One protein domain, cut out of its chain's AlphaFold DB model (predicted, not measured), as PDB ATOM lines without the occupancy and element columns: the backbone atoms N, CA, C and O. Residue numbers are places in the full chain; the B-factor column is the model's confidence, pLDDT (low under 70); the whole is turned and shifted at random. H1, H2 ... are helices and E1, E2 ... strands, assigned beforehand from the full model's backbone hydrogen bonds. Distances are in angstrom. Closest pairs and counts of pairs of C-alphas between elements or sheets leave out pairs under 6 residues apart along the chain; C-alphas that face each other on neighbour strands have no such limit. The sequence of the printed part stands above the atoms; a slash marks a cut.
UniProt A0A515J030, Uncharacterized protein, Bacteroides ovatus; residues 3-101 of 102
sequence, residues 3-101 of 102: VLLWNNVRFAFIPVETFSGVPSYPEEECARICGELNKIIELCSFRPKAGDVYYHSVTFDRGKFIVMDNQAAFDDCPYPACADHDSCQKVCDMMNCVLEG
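AT A GLANCE: This is residues 3 to 101 of the 102 residues of an uncharacterized protein of Bacteroides ovatus (UniProt A0A515J030). Two strand hairpins, each with one helix packed on it, make an elongated whole: H1 packs on the hairpin E1 and E2, mostly by E2, and H2 packs on the longer hairpin E3 and E4. The two helices lie side by side and run opposite ways. The printed part has 99 residues, with two named helices and four named strands in the order E1 E2 H1 E3 E4 H2, and its class is mixed. Each sheet has two antiparallel strands, E1 - E2 and E3 - E4. The whole is compact, with a radius of gyration of the C-alphas of 13.6 A, and spans 41 by 25 by 22 A.

HOW THE PARTS SIT: E1, residues 3 to 7, and E2, residues 12 to 16, form a hairpin, with N 5 and O 14 3.1 A apart. H1, residues 27 to 41, comes closest to E2 at the C-alphas of Phe 13 and Cys 34, 5.3 A apart. E3, residues 53 to 61, bends by 67 degrees at residue 58. It forms a hairpin with E4, residues 64 to 71, with N 56 and O 68 2.8 A apart. H2, residues 85 to 100, comes closest to E4 at the C-alphas of Phe 65 and Cys 92, 5.3 A apart. H1 and H2 touch, their closest C-alphas being those of Leu 37 and Met 95, 5.9 A apart, at a shallow tilt of 18 degrees. E2 and H2 are apart. In H1 and H2 every O i to N i+4 pair is within hydrogen-bond range.

IN THESE COORDINATES: E1 begins at C-alpha 3, (-21.337, 52.864, -45.135), and measures 12.1 A; E2 measures 12.0 A. H1 and E3 each measure 20.8 A, E4 22.3 A and H2 22.1 A. H2 ends at C-alpha 100, (-33.576, 53.045, -36.556).

THE WHOLE: The two C-alphas farthest apart are those of Pro 26 and Gly 51, 41.1 A. The printed part has no cut. The links H1 to E3 and E4 to H2 are long. The pLDDT is under 70 at residues 19 to 22 and 74 to 76.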
ATOM      1  N   VAL A   3     -20.299  53.896 -45.270       84.19
ATOM      2  CA  VAL A   3     -21.337  52.864 -45.135       84.19
ATOM      3  C   VAL A   3     -20.846  51.759 -44.232       84.19
ATOM      4  O   VAL A   3     -19.644  51.546 -44.075       84.19
ATOM      5  N   LEU A   4     -21.806  51.020 -43.706       87.94
ATOM      6  CA  LEU A   4     -21.567  49.799 -42.977       87.94
ATOM      7  C   LEU A   4     -21.427  48.618 -43.948       87.94
ATOM      8  O   LEU A   4     -22.307  48.402 -44.781       87.94
ATOM      9  N   LEU A   5     -20.351  47.842 -43.830       89.19
ATOM     10  CA  LEU A   5     -20.140  46.626 -44.617       89.19
ATOM     11  C   LEU A   5     -19.667  45.485 -43.716       89.19
ATOM     12  O   LEU A   5     -18.769  45.682 -42.898       89.19
ATOM     13  N   TRP A   6     -20.224  44.288 -43.903       91.31
ATOM     14  CA  TRP A   6     -19.682  43.070 -43.302       91.31
ATOM     15  C   TRP A   6     -18.370  42.664 -43.990       91.31
ATOM     16  O   TRP A   6     -18.318  42.496 -45.209       91.31
ATOM     17  N   ASN A   7     -17.300  42.499 -43.213       90.38
ATOM     18  CA  ASN A   7     -15.994  42.076 -43.702       90.38
ATOM     19  C   ASN A   7     -15.713  40.617 -43.307       90.38
ATOM     20  O   ASN A   7     -15.422  40.341 -42.147       90.38
ATOM     21  N   ASN A   8     -15.715  39.706 -44.286       86.00
ATOM     22  CA  ASN A   8     -15.467  38.267 -44.081       86.00
ATOM     23  C   ASN A   8     -14.036  37.922 -43.630       86.00
ATOM     24  O   ASN A   8     -13.802  36.821 -43.159       86.00
ATOM     25  N   VAL A   9     -13.067  38.829 -43.791       86.94
ATOM     26  CA  VAL A   9     -11.678  38.604 -43.345       86.94
ATOM     27  C   VAL A   9     -11.519  38.992 -41.877       86.94
ATOM     28  O   VAL A   9     -10.818  38.329 -41.122       86.94
ATOM     29  N   ARG A  10     -12.166  40.086 -41.466       89.69
ATOM     30  CA  ARG A  10     -12.142  40.585 -40.084       89.69
ATOM     31  C   ARG A  10     -13.240  39.987 -39.211       89.69
ATOM     32  O   ARG A  10     -13.197  40.198 -38.007       89.69
ATOM     33  N   PHE A  11     -14.210  39.307 -39.821       89.44
ATOM     34  CA  PHE A  11     -15.440  38.841 -39.183       89.44
ATOM     35  C   PHE A  11     -16.128  39.957 -38.381       89.44
ATOM     36  O   PHE A  11     -16.488  39.779 -37.221       89.44
ATOM     37  N   ALA A  12     -16.261  41.134 -39.001       93.31
ATOM     38  CA  ALA A  12     -16.814  42.322 -38.358       93.31
ATOM     39  C   ALA A  12     -17.430  43.300 -39.368       93.31
ATOM     40  O   ALA A  12     -16.972  43.417 -40.509       93.31
ATOM     41  N   PHE A  13     -18.414  44.073 -38.917       93.44
ATOM     42  CA  PHE A  13     -18.875  45.286 -39.576       93.44
ATOM     43  C   PHE A  13     -17.827  46.388 -39.470       93.44
ATOM     44  O   PHE A  13     -17.313  46.675 -38.383       93.44
ATOM     45  N   ILE A  14     -17.524  47.017 -40.603       92.56
ATOM     46  CA  ILE A  14     -16.552  48.105 -40.696       92.56
ATOM     47  C   ILE A  14     -17.121  49.300 -41.473       92.56
ATOM     48  O   ILE A  14     -17.914  49.107 -42.401       92.56
ATOM     49  N   PRO A  15     -16.694  50.532 -41.138       91.88
ATOM     50  CA  PRO A  15     -16.989  51.704 -41.946       91.88
ATOM     51  C   PRO A  15     -16.150  51.675 -43.232       91.88
ATOM     52  O   PRO A  15     -14.925  51.553 -43.180       91.88
ATOM     53  N   VAL A  16     -16.795  51.814 -44.391       88.19
ATOM     54  CA  VAL A  16     -16.137  51.816 -45.711       88.19
ATOM     55  C   VAL A  16     -16.541  53.052 -46.513       88.19
ATOM     56  O   VAL A  16     -17.668  53.538 -46.411       88.19
ATOM     57  N   GLU A  17     -15.613  53.583 -47.309       84.88
ATOM     58  CA  GLU A  17     -15.906  54.637 -48.284       84.88
ATOM     59  C   GLU A  17     -16.575  54.058 -49.527       84.88
ATOM     60  O   GLU A  17     -16.121  53.062 -50.085       84.88
ATOM     61  N   THR A  18     -17.659  54.681 -49.978       72.69
ATOM     62  CA  THR A  18     -18.373  54.240 -51.183       72.69
ATOM     63  C   THR A  18     -19.023  55.408 -51.898       72.69
ATOM     64  O   THR A  18     -19.352  56.441 -51.309       72.69
ATOM     65  N   PHE A  19     -19.199  55.202 -53.200       55.84
ATOM     66  CA  PHE A  19     -19.777  56.137 -54.139       55.84
ATOM     67  C   PHE A  19     -21.231  55.734 -54.436       55.84
ATOM     68  O   PHE A  19     -21.517  55.080 -55.433       55.84
ATOM     69  N   SER A  20     -22.149  56.194 -53.576       59.31
ATOM     70  CA  SER A  20     -23.616  56.253 -53.762       59.31
ATOM     71  C   SER A  20     -24.417  54.931 -53.795       59.31
ATOM     72  O   SER A  20     -23.915  53.874 -54.154       59.31
ATOM     73  N   GLY A  21     -25.702  55.011 -53.408       62.09
ATOM     74  CA  GLY A  21     -26.699  53.930 -53.544       62.09
ATOM     75  C   GLY A  21     -27.011  53.115 -52.280       62.09
ATOM     76  O   GLY A  21     -27.931  52.302 -52.296       62.09
ATOM     77  N   VAL A  22     -26.297  53.352 -51.180       68.50
ATOM     78  CA  VAL A  22     -26.449  52.642 -49.896       68.50
ATOM     79  C   VAL A  22     -26.633  53.639 -48.747       68.50
ATOM     80  O   VAL A  22     -26.078  54.741 -48.826       68.50
ATOM     81  N   PRO A  23     -27.391  53.293 -47.683       75.00
ATOM     82  CA  PRO A  23     -27.491  54.129 -46.489       75.00
ATOM     83  C   PRO A  23     -26.096  54.457 -45.964       75.00
ATOM     84  O   PRO A  23     -25.287  53.561 -45.720       75.00
ATOM     85  N   SER A  24     -25.804  55.749 -45.837       85.25
ATOM     86  CA  SER A  24     -24.497  56.232 -45.412       85.25
ATOM     87  C   SER A  24     -24.644  57.154 -44.215       85.25
ATOM     88  O   SER A  24     -25.639  57.866 -44.083       85.25
ATOM     89  N   TYR A  25     -23.629  57.149 -43.361       87.88
ATOM     90  CA  TYR A  25     -23.597  57.878 -42.101       87.88
ATOM     91  C   TYR A  25     -22.358  58.784 -42.050       87.88
ATOM     92  O   TYR A  25     -21.368  58.534 -42.759       87.88
ATOM     93  N   PRO A  26     -22.364  59.841 -41.219       90.94
ATOM     94  CA  PRO A  26     -21.131  60.496 -40.788       90.94
ATOM     95  C   PRO A  26     -20.132  59.468 -40.244       90.94
ATOM     96  O   PRO A  26     -20.531  58.416 -39.756       90.94
ATOM     97  N   GLU A  27     -18.834  59.741 -40.343       89.81
ATOM     98  CA  GLU A  27     -17.797  58.758 -40.000       89.81
ATOM     99  C   GLU A  27     -17.888  58.263 -38.550       89.81
ATOM    100  O   GLU A  27     -17.909  57.054 -38.324       89.81
ATOM    101  N   GLU A  28     -18.026  59.184 -37.594       91.81
ATOM    102  CA  GLU A  28     -18.175  58.861 -36.170       91.81
ATOM    103  C   GLU A  28     -19.432  58.026 -35.901       91.81
ATOM    104  O   GLU A  28     -19.384  57.027 -35.185       91.81
ATOM    105  N   GLU A  29     -20.544  58.383 -36.541       91.81
ATOM    106  CA  GLU A  29     -21.811  57.672 -36.400       91.81
ATOM    107  C   GLU A  29     -21.748  56.276 -37.030       91.81
ATOM    108  O   GLU A  29     -22.196  55.295 -36.440       91.81
ATOM    109  N   CYS A  30     -21.105  56.146 -38.193       92.06
ATOM    110  CA  CYS A  30     -20.876  54.855 -38.833       92.06
ATOM    111  C   CYS A  30     -20.019  53.943 -37.950       92.06
ATOM    112  O   CYS A  30     -20.306  52.752 -37.841       92.06
ATOM    113  N   ALA A  31     -18.974  54.489 -37.319       92.62
ATOM    114  CA  ALA A  31     -18.121  53.748 -36.397       92.62
ATOM    115  C   ALA A  31     -18.890  53.309 -35.141       92.62
ATOM    116  O   ALA A  31     -18.759  52.154 -34.728       92.62
ATOM    117  N   ARG A  32     -19.739  54.183 -34.582       94.81
ATOM    118  CA  ARG A  32     -20.635  53.860 -33.461       94.81
ATOM    119  C   ARG A  32     -21.571  52.704 -33.813       94.81
ATOM    120  O   ARG A  32     -21.608  51.715 -33.086       94.81
ATOM    121  N   ILE A  33     -22.276  52.800 -34.944       94.50
ATOM    122  CA  ILE A  33     -23.189  51.756 -35.427       94.50
ATOM    123  C   ILE A  33     -22.427  50.442 -35.649       94.50
ATOM    124  O   ILE A  33     -22.854  49.411 -35.140       94.50
ATOM    125  N   CYS A  34     -21.275  50.463 -36.335       94.56
ATOM    126  CA  CYS A  34     -20.445  49.262 -36.521       94.56
ATOM    127  C   CYS A  34     -20.088  48.604 -35.184       94.56
ATOM    128  O   CYS A  34     -20.176  47.385 -35.062       94.56
ATOM    129  N   GLY A  35     -19.705  49.399 -34.181       96.00
ATOM    130  CA  GLY A  35     -19.381  48.908 -32.845       96.00
ATOM    131  C   GLY A  35     -20.552  48.193 -32.170       96.00
ATOM    132  O   GLY A  35     -20.366  47.105 -31.633       96.00
ATOM    133  N   GLU A  36     -21.756  48.761 -32.229       96.75
ATOM    134  CA  GLU A  36     -22.958  48.135 -31.659       96.75
ATOM    135  C   GLU A  36     -23.352  46.856 -32.405       96.75
ATOM    136  O   GLU A  36     -23.589  45.822 -31.778       96.75
ATOM    137  N   LEU A  37     -23.335  46.874 -33.742       96.00
ATOM    138  CA  LEU A  37     -23.635  45.681 -34.537       96.00
ATOM    139  C   LEU A  37     -22.632  44.551 -34.281       96.00
ATOM    140  O   LEU A  37     -23.032  43.393 -34.199       96.00
ATOM    141  N   ASN A  38     -21.351  44.877 -34.094       96.19
ATOM    142  CA  ASN A  38     -20.319  43.893 -33.762       96.19
ATOM    143  C   ASN A  38     -20.493  43.274 -32.371       96.19
ATOM    144  O   ASN A  38     -20.068  42.146 -32.173       96.19
ATOM    145  N   LYS A  39     -21.136  43.954 -31.416       96.44
ATOM    146  CA  LYS A  39     -21.500  43.334 -30.129       96.44
ATOM    147  C   LYS A  39     -22.709  42.417 -30.280       96.44
ATOM    148  O   LYS A  39     -22.752  41.338 -29.703       96.44
ATOM    149  N   ILE A  40     -23.706  42.846 -31.054       96.81
ATOM    150  CA  ILE A  40     -24.938  42.077 -31.266       96.81
ATOM    151  C   ILE A  40     -24.646  40.787 -32.044       96.81
ATOM    152  O   ILE A  40     -25.196  39.737 -31.721       96.81
ATOM    153  N   ILE A  41     -23.761  40.839 -33.044       93.94
ATOM    154  CA  ILE A  41     -23.460  39.686 -33.901       93.94
ATOM    155  C   ILE A  41     -22.781  38.533 -33.146       93.94
ATOM    156  O   ILE A  41     -22.943  37.380 -33.539       93.94
ATOM    157  N   GLU A  42     -22.100  38.813 -32.027       93.38
ATOM    158  CA  GLU A  42     -21.519  37.790 -31.140       93.38
ATOM    159  C   GLU A  42     -22.582  36.849 -30.543       93.38
ATOM    160  O   GLU A  42     -22.259  35.735 -30.125       93.38
ATOM    161  N   LEU A  43     -23.862  37.246 -30.552       94.56
ATOM    162  CA  LEU A  43     -24.975  36.382 -30.151       94.56
ATOM    163  C   LEU A  43     -25.186  35.208 -31.127       94.56
ATOM    164  O   LEU A  43     -25.634  34.141 -30.699       94.56
ATOM    165  N   CYS A  44     -24.810  35.352 -32.405       92.50
ATOM    166  CA  CYS A  44     -24.734  34.231 -33.345       92.50
ATOM    167  C   CYS A  44     -23.437  33.434 -33.110       92.50
ATOM    168  O   CYS A  44     -22.446  33.555 -33.829       92.50
ATOM    169  N   SER A  45     -23.468  32.603 -32.066       91.12
ATOM    170  CA  SER A  45     -22.342  31.787 -31.586       91.12
ATOM    171  C   SER A  45     -22.421  30.307 -31.979       91.12
ATOM    172  O   SER A  45     -21.589  29.500 -31.546       91.12
ATOM    173  N   PHE A  46     -23.412  29.923 -32.789       92.25
ATOM    174  CA  PHE A  46     -23.544  28.552 -33.265       92.25
ATOM    175  C   PHE A  46     -22.348  28.183 -34.149       92.25
ATOM    176  O   PHE A  46     -21.803  29.011 -34.874       92.25
ATOM    177  N   ARG A  47     -21.918  26.924 -34.077       91.00
ATOM    178  CA  ARG A  47     -20.804  26.395 -34.870       91.00
ATOM    179  C   ARG A  47     -21.314  25.224 -35.708       91.00
ATOM    180  O   ARG A  47     -21.290  24.096 -35.208       91.00
ATOM    181  N   PRO A  48     -21.828  25.483 -36.922       90.06
ATOM    182  CA  PRO A  48     -22.343  24.430 -37.784       90.06
ATOM    183  C   PRO A  48     -21.211  23.513 -38.249       90.06
ATOM    184  O   PRO A  48     -20.066  23.940 -38.411       90.06
ATOM    185  N   LYS A  49     -21.532  22.237 -38.453       89.81
ATOM    186  CA  LYS A  49     -20.628  21.237 -39.024       89.81
ATOM    187  C   LYS A  49     -20.886  21.098 -40.518       89.81
ATOM    188  O   LYS A  49     -21.948  21.469 -41.006       89.81
ATOM    189  N   ALA A  50     -19.929  20.525 -41.242       90.00
ATOM    190  CA  ALA A  50     -20.079  20.267 -42.671       90.00
ATOM    191  C   ALA A  50     -21.393  19.518 -42.967       90.00
ATOM    192  O   ALA A  50     -21.648  18.451 -42.403       90.00
ATOM    193  N   GLY A  51     -22.209  20.091 -43.851       87.81
ATOM    194  CA  GLY A  51     -23.527  19.572 -44.217       87.81
ATOM    195  C   GLY A  51     -24.702  20.156 -43.426       87.81
ATOM    196  O   GLY A  51     -25.831  20.049 -43.908       87.81
ATOM    197  N   ASP A  52     -24.463  20.813 -42.286       90.00
ATOM    198  CA  ASP A  52     -25.512  21.506 -41.534       90.00
ATOM    199  C   ASP A  52     -26.012  22.737 -42.308       90.00
ATOM    200  O   ASP A  52     -25.240  23.454 -42.954       90.00
ATOM    201  N   VAL A  53     -27.311  23.013 -42.194       91.25
ATOM    202  CA  VAL A  53     -27.894  24.307 -42.564       91.25
ATOM    203  C   VAL A  53     -27.888  25.191 -41.323       91.25
ATOM    204  O   VAL A  53     -28.294  24.755 -40.246       91.25
ATOM    205  N   TYR A  54     -27.431  26.428 -41.472       93.19
ATOM    206  CA  TYR A  54     -27.421  27.428 -40.410       93.19
ATOM    207  C   TYR A  54     -27.970  28.757 -40.915       93.19
ATOM    208  O   TYR A  54     -28.060  28.984 -42.119       93.19
ATOM    209  N   TYR A  55     -28.308  29.643 -39.983       95.94
ATOM    210  CA  TYR A  55     -28.861  30.958 -40.290       95.94
ATOM    211  C   TYR A  55     -27.861  32.057 -39.942       95.94
ATOM    212  O   TYR A  55     -27.129  31.931 -38.962       95.94
ATOM    213  N   HIS A  56     -27.835  33.142 -40.708       95.19
ATOM    214  CA  HIS A  56     -26.967  34.291 -40.457       95.19
ATOM    215  C   HIS A  56     -27.708  35.622 -40.632       95.19
ATOM    216  O   HIS A  56     -28.642  35.740 -41.425       95.19
ATOM    217  N   SER A  57     -27.258  36.641 -39.897       95.12
ATOM    218  CA  SER A  57     -27.904  37.962 -39.805       95.12
ATOM    219  C   SER A  57     -27.157  39.080 -40.543       95.12
ATOM    220  O   SER A  57     -27.508  40.252 -40.443       95.12
ATOM    221  N   VAL A  58     -26.108  38.742 -41.299       94.00
ATOM    222  CA  VAL A  58     -25.257  39.735 -41.981       94.00
ATOM    223  C   VAL A  58     -25.797  40.199 -43.341       94.00
ATOM    224  O   VAL A  58     -25.190  41.061 -43.978       94.00
ATOM    225  N   THR A  59     -26.931  39.657 -43.797       93.12
ATOM    226  CA  THR A  59     -27.557  40.048 -45.068       93.12
ATOM    227  C   THR A  59     -28.349  41.332 -44.899       93.12
ATOM    228  O   THR A  59     -29.285  41.389 -44.105       93.12
ATOM    229  N   PHE A  60     -28.002  42.344 -45.691       89.88
ATOM    230  CA  PHE A  60     -28.678  43.635 -45.708       89.88
ATOM    231  C   PHE A  60     -29.458  43.806 -47.014       89.88
ATOM    232  O   PHE A  60     -28.861  43.920 -48.085       89.88
ATOM    233  N   ASP A  61     -30.786  43.835 -46.925       89.19
ATOM    234  CA  ASP A  61     -31.685  44.020 -48.065       89.19
ATOM    235  C   ASP A  61     -32.654  45.172 -47.794       89.19
ATOM    236  O   ASP A  61     -33.235  45.284 -46.714       89.19
ATOM    237  N   ARG A  62     -32.834  46.051 -48.787       86.06
ATOM    238  CA  ARG A  62     -33.807  47.163 -48.756       86.06
ATOM    239  C   ARG A  62     -33.794  47.993 -47.461       86.06
ATOM    240  O   ARG A  62     -34.840  48.439 -46.997       86.06
ATOM    241  N   GLY A  63     -32.610  48.228 -46.897       86.94
ATOM    242  CA  GLY A  63     -32.447  49.067 -45.709       86.94
ATOM    243  C   GLY A  63     -32.557  48.335 -44.368       86.94
ATOM    244  O   GLY A  63     -32.533  49.006 -43.342       86.94
ATOM    245  N   LYS A  64     -32.658  47.001 -44.353       92.44
ATOM    246  CA  LYS A  64     -32.754  46.205 -43.123       92.44
ATOM    247  C   LYS A  64     -31.940  44.915 -43.191       92.44
ATOM    248  O   LYS A  64     -31.742  44.341 -44.260       92.44
ATOM    249  N   PHE A  65     -31.517  44.435 -42.031       95.12
ATOM    250  CA  PHE A  65     -30.997  43.088 -41.861       95.12
ATOM    251  C   PHE A  65     -32.130  42.070 -41.937       95.12
ATOM    252  O   PHE A  65     -33.187  42.257 -41.324       95.12
ATOM    253  N   ILE A  66     -31.902  41.004 -42.700       96.56
ATOM    254  CA  ILE A  66     -32.826  39.882 -42.859       96.56
ATOM    255  C   ILE A  66     -32.115  38.574 -42.529       96.56
ATOM    256  O   ILE A  66     -30.905  38.444 -42.724       96.56
ATOM    257  N   VAL A  67     -32.882  37.603 -42.038       97.50
ATOM    258  CA  VAL A  67     -32.386  36.241 -41.841       97.50
ATOM    259  C   VAL A  67     -32.167  35.595 -43.204       97.50
ATOM    260  O   VAL A  67     -33.038  35.661 -44.069       97.50
ATOM    261  N   MET A  68     -31.014  34.958 -43.375       96.00
ATOM    262  CA  MET A  68     -30.718  34.094 -44.514       96.00
ATOM    263  C   MET A  68     -30.158  32.770 -44.016       96.00
ATOM    264  O   MET A  68     -29.453  32.734 -43.006       96.00
ATOM    265  N   ASP A  69     -30.470  31.687 -44.719       94.00
ATOM    266  CA  ASP A  69     -29.838  30.394 -44.513       94.00
ATOM    267  C   ASP A  69     -28.591  30.234 -45.390       94.00
ATOM    268  O   ASP A  69     -28.447  30.846 -46.451       94.00
ATOM    269  N   ASN A  70     -27.667  29.401 -44.926       91.31
ATOM    270  CA  ASN A  70     -26.526  28.947 -45.698       91.31
ATOM    271  C   ASN A  70     -26.181  27.505 -45.308       91.31
ATOM    272  O   ASN A  70     -26.492  27.045 -44.206       91.31
ATOM    273  N   GLN A  71     -25.512  26.787 -46.206       89.69
ATOM    274  CA  GLN A  71     -25.013  25.447 -45.925       89.69
ATOM    275  C   GLN A  71     -23.542  25.517 -45.517       89.69
ATOM    276  O   GLN A  71     -22.715  26.115 -46.208       89.69
ATOM    277  N   ALA A  72     -23.207  24.904 -44.385       87.19
ATOM    278  CA  ALA A  72     -21.829  24.815 -43.930       87.19
ATOM    279  C   ALA A  72     -21.029  23.883 -44.848       87.19
ATOM    280  O   ALA A  72     -21.344  22.698 -45.001       87.19
ATOM    281  N   ALA A  73     -19.990  24.443 -45.468       82.62
ATOM    282  CA  ALA A  73     -19.040  23.703 -46.284       82.62
ATOM    283  C   ALA A  73     -18.002  22.990 -45.401       82.62
ATOM    284  O   ALA A  73     -17.949  23.189 -44.189       82.62
ATOM    285  N   PHE A  74     -17.162  22.156 -46.019       68.31
ATOM    286  CA  PHE A  74     -16.073  21.459 -45.324       68.31
ATOM    287  C   PHE A  74     -15.035  22.411 -44.726       68.31
ATOM    288  O   PHE A  74     -14.442  22.082 -43.701       68.31
ATOM    289  N   ASP A  75     -14.848  23.570 -45.358       64.25
ATOM    290  CA  ASP A  75     -13.670  24.395 -45.121       64.25
ATOM    291  C   ASP A  75     -13.908  25.567 -44.177       64.25
ATOM    292  O   ASP A  75     -12.909  26.098 -43.721       64.25
ATOM    293  N   ASP A  76     -15.161  25.968 -43.894       66.44
ATOM    294  CA  ASP A  76     -15.527  26.874 -42.789       66.44
ATOM    295  C   ASP A  76     -17.004  27.317 -42.829       66.44
ATOM    296  O   ASP A  76     -17.730  27.136 -43.812       66.44
ATOM    297  N   CYS A  77     -17.430  27.959 -41.736       73.81
ATOM    298  CA  CYS A  77     -18.646  28.762 -41.650       73.81
ATOM    299  C   CYS A  77     -18.295  30.244 -41.916       73.81
ATOM    300  O   CYS A  77     -17.856  30.933 -40.993       73.81
ATOM    301  N   PRO A  78     -18.455  30.761 -43.151       75.56
ATOM    302  CA  PRO A  78     -17.986  32.103 -43.526       75.56
ATOM    303  C   PRO A  78     -18.742  33.248 -42.835       75.56
ATOM    304  O   PRO A  78     -18.315  34.401 -42.916       75.56
ATOM    305  N   TYR A  79     -19.859  32.944 -42.170       87.44
ATOM    306  CA  TYR A  79     -20.714  33.923 -41.514       87.44
ATOM    307  C   TYR A  79     -20.970  33.561 -40.047       87.44
ATOM    308  O   TYR A  79     -20.954  32.382 -39.694       87.44
ATOM    309  N   PRO A  80     -21.259  34.557 -39.192       90.69
ATOM    310  CA  PRO A  80     -21.763  34.329 -37.844       90.69
ATOM    311  C   PRO A  80     -23.047  33.516 -37.919       90.69
ATOM    312  O   PRO A  80     -23.969  33.876 -38.657       90.69
ATOM    313  N   ALA A  81     -23.095  32.420 -37.173       93.31
ATOM    314  CA  ALA A  81     -24.159  31.445 -37.307       93.31
ATOM    315  C   ALA A  81     -25.068  31.429 -36.083       93.31
ATOM    316  O   ALA A  81     -24.641  31.436 -34.928       93.31
ATOM    317  N   CYS A  82     -26.353  31.360 -36.363       94.81
ATOM    318  CA  CYS A  82     -27.416  31.120 -35.418       94.81
ATOM    319  C   CYS A  82     -27.996  29.716 -35.698       94.81
ATOM    320  O   CYS A  82     -28.067  29.277 -36.850       94.81
ATOM    321  N   ALA A  83     -28.351  28.988 -34.634       88.62
ATOM    322  CA  ALA A  83     -28.762  27.580 -34.721       88.62
ATOM    323  C   ALA A  83     -30.144  27.394 -35.369       88.62
ATOM    324  O   ALA A  83     -30.427  26.349 -35.950       88.62
ATOM    325  N   ASP A  84     -30.996  28.410 -35.271       95.06
ATOM    326  CA  ASP A  84     -32.358  28.402 -35.781       95.06
ATOM    327  C   ASP A  84     -32.770  29.793 -36.284       95.06
ATOM    328  O   ASP A  84     -32.162  30.817 -35.939       95.06
ATOM    329  N   HIS A  85     -33.809  29.805 -37.119       96.44
ATOM    330  CA  HIS A  85     -34.327  31.008 -37.757       96.44
ATOM    331  C   HIS A  85     -34.804  32.048 -36.733       96.44
ATOM    332  O   HIS A  85     -34.514  33.229 -36.895       96.44
ATOM    333  N   ASP A  86     -35.498  31.638 -35.669       97.00
ATOM    334  CA  ASP A  86     -36.098  32.559 -34.695       97.00
ATOM    335  C   ASP A  86     -35.032  33.267 -33.855       97.00
ATOM    336  O   ASP A  86     -35.115  34.469 -33.598       97.00
ATOM    337  N   SER A  87     -33.997  32.533 -33.448       96.00
ATOM    338  CA  SER A  87     -32.816  33.093 -32.798       96.00
ATOM    339  C   SER A  87     -32.112  34.092 -33.715       96.00
ATOM    340  O   SER A  87     -31.767  35.188 -33.274       96.00
ATOM    341  N   CYS A  88     -31.959  33.763 -35.002       97.56
ATOM    342  CA  CYS A  88     -31.371  34.675 -35.982       97.56
ATOM    343  C   CYS A  88     -32.241  35.922 -36.216       97.56
ATOM    344  O   CYS A  88     -31.717  37.032 -36.293       97.56
ATOM    345  N   GLN A  89     -33.566  35.765 -36.248       98.25
ATOM    346  CA  GLN A  89     -34.510  36.868 -36.421       98.25
ATOM    347  C   GLN A  89     -34.392  37.882 -35.285       98.25
ATOM    348  O   GLN A  89     -34.316  39.076 -35.552       98.25
ATOM    349  N   LYS A  90     -34.270  37.425 -34.032       97.69
ATOM    350  CA  LYS A  90     -34.042  38.320 -32.883       97.69
ATOM    351  C   LYS A  90     -32.758  39.132 -33.036       97.69
ATOM    352  O   LYS A  90     -32.748  40.316 -32.713       97.69
ATOM    353  N   VAL A  91     -31.690  38.517 -33.547       97.75
ATOM    354  CA  VAL A  91     -30.427  39.215 -33.829       97.75
ATOM    355  C   VAL A  91     -30.635  40.267 -34.925       97.75
ATOM    356  O   VAL A  91     -30.261  41.419 -34.723       97.75
ATOM    357  N   CYS A  92     -31.290  39.920 -36.038       97.50
ATOM    358  CA  CYS A  92     -31.648  40.882 -37.089       97.50
ATOM    359  C   CYS A  92     -32.486  42.048 -36.545       97.50
ATOM    360  O   CYS A  92     -32.208  43.200 -36.869       97.50
ATOM    361  N   ASP A  93     -33.478  41.774 -35.699       97.62
ATOM    362  CA  ASP A  93     -34.342  42.793 -35.098       97.62
ATOM    363  C   ASP A  93     -33.539  43.749 -34.208       97.62
ATOM    364  O   ASP A  93     -33.667  44.964 -34.341       97.62
ATOM    365  N   MET A  94     -32.641  43.223 -33.365       97.56
ATOM    366  CA  MET A  94     -31.730  44.042 -32.555       97.56
ATOM    367  C   MET A  94     -30.834  44.927 -33.428       97.56
ATOM    368  O   MET A  94     -30.673  46.113 -33.149       97.56
ATOM    369  N   MET A  95     -30.270  44.371 -34.502       96.12
ATOM    370  CA  MET A  95     -29.433  45.120 -35.440       96.12
ATOM    371  C   MET A  95     -30.225  46.213 -36.170       96.12
ATOM    372  O   MET A  95     -29.724  47.319 -36.361       96.12
ATOM    373  N   ASN A  96     -31.474  45.935 -36.545       95.94
ATOM    374  CA  ASN A  96     -32.361  46.910 -37.175       95.94
ATOM    375  C   ASN A  96     -32.747  48.042 -36.213       95.94
ATOM    376  O   ASN A  96     -32.743  49.199 -36.628       95.94
ATOM    377  N   CYS A  97     -32.979  47.757 -34.926       96.00
ATOM    378  CA  CYS A  97     -33.212  48.794 -33.913       96.00
ATOM    379  C   CYS A  97     -32.047  49.795 -33.825       96.00
ATOM    380  O   CYS A  97     -32.282  51.002 -33.752       96.00
ATOM    381  N   VAL A  98     -30.797  49.315 -33.922       93.88
ATOM    382  CA  VAL A  98     -29.609  50.188 -33.952       93.88
ATOM    383  C   VAL A  98     -29.649  51.144 -35.148       93.88
ATOM    384  O   VAL A  98     -29.310  52.318 -34.994       93.88
ATOM    385  N   LEU A  99     -30.073  50.671 -36.327       90.19
ATOM    386  CA  LEU A  99     -30.187  51.504 -37.532       90.19
ATOM    387  C   LEU A  99     -31.341  52.509 -37.455       90.19
ATOM    388  O   LEU A  99     -31.233  53.609 -37.994       90.19
ATOM    389  N   GLU A 100     -32.436  52.150 -36.786       88.44
ATOM    390  CA  GLU A 100     -33.576  53.045 -36.556       88.44
ATOM    391  C   GLU A 100     -33.290  54.130 -35.502       88.44
ATOM    392  O   GLU A 100     -34.070  55.076 -35.379       88.44
ATOM    393  N   GLY A 101     -32.186  54.012 -34.755       75.81
ATOM    394  CA  GLY A 101     -31.813  54.946 -33.691       75.81
ATOM    395  C   GLY A 101     -32.701  54.843 -32.445       75.81
ATOM    396  O   GLY A 101     -32.910  55.856 -31.775       75.81
TER     397      GLY A 101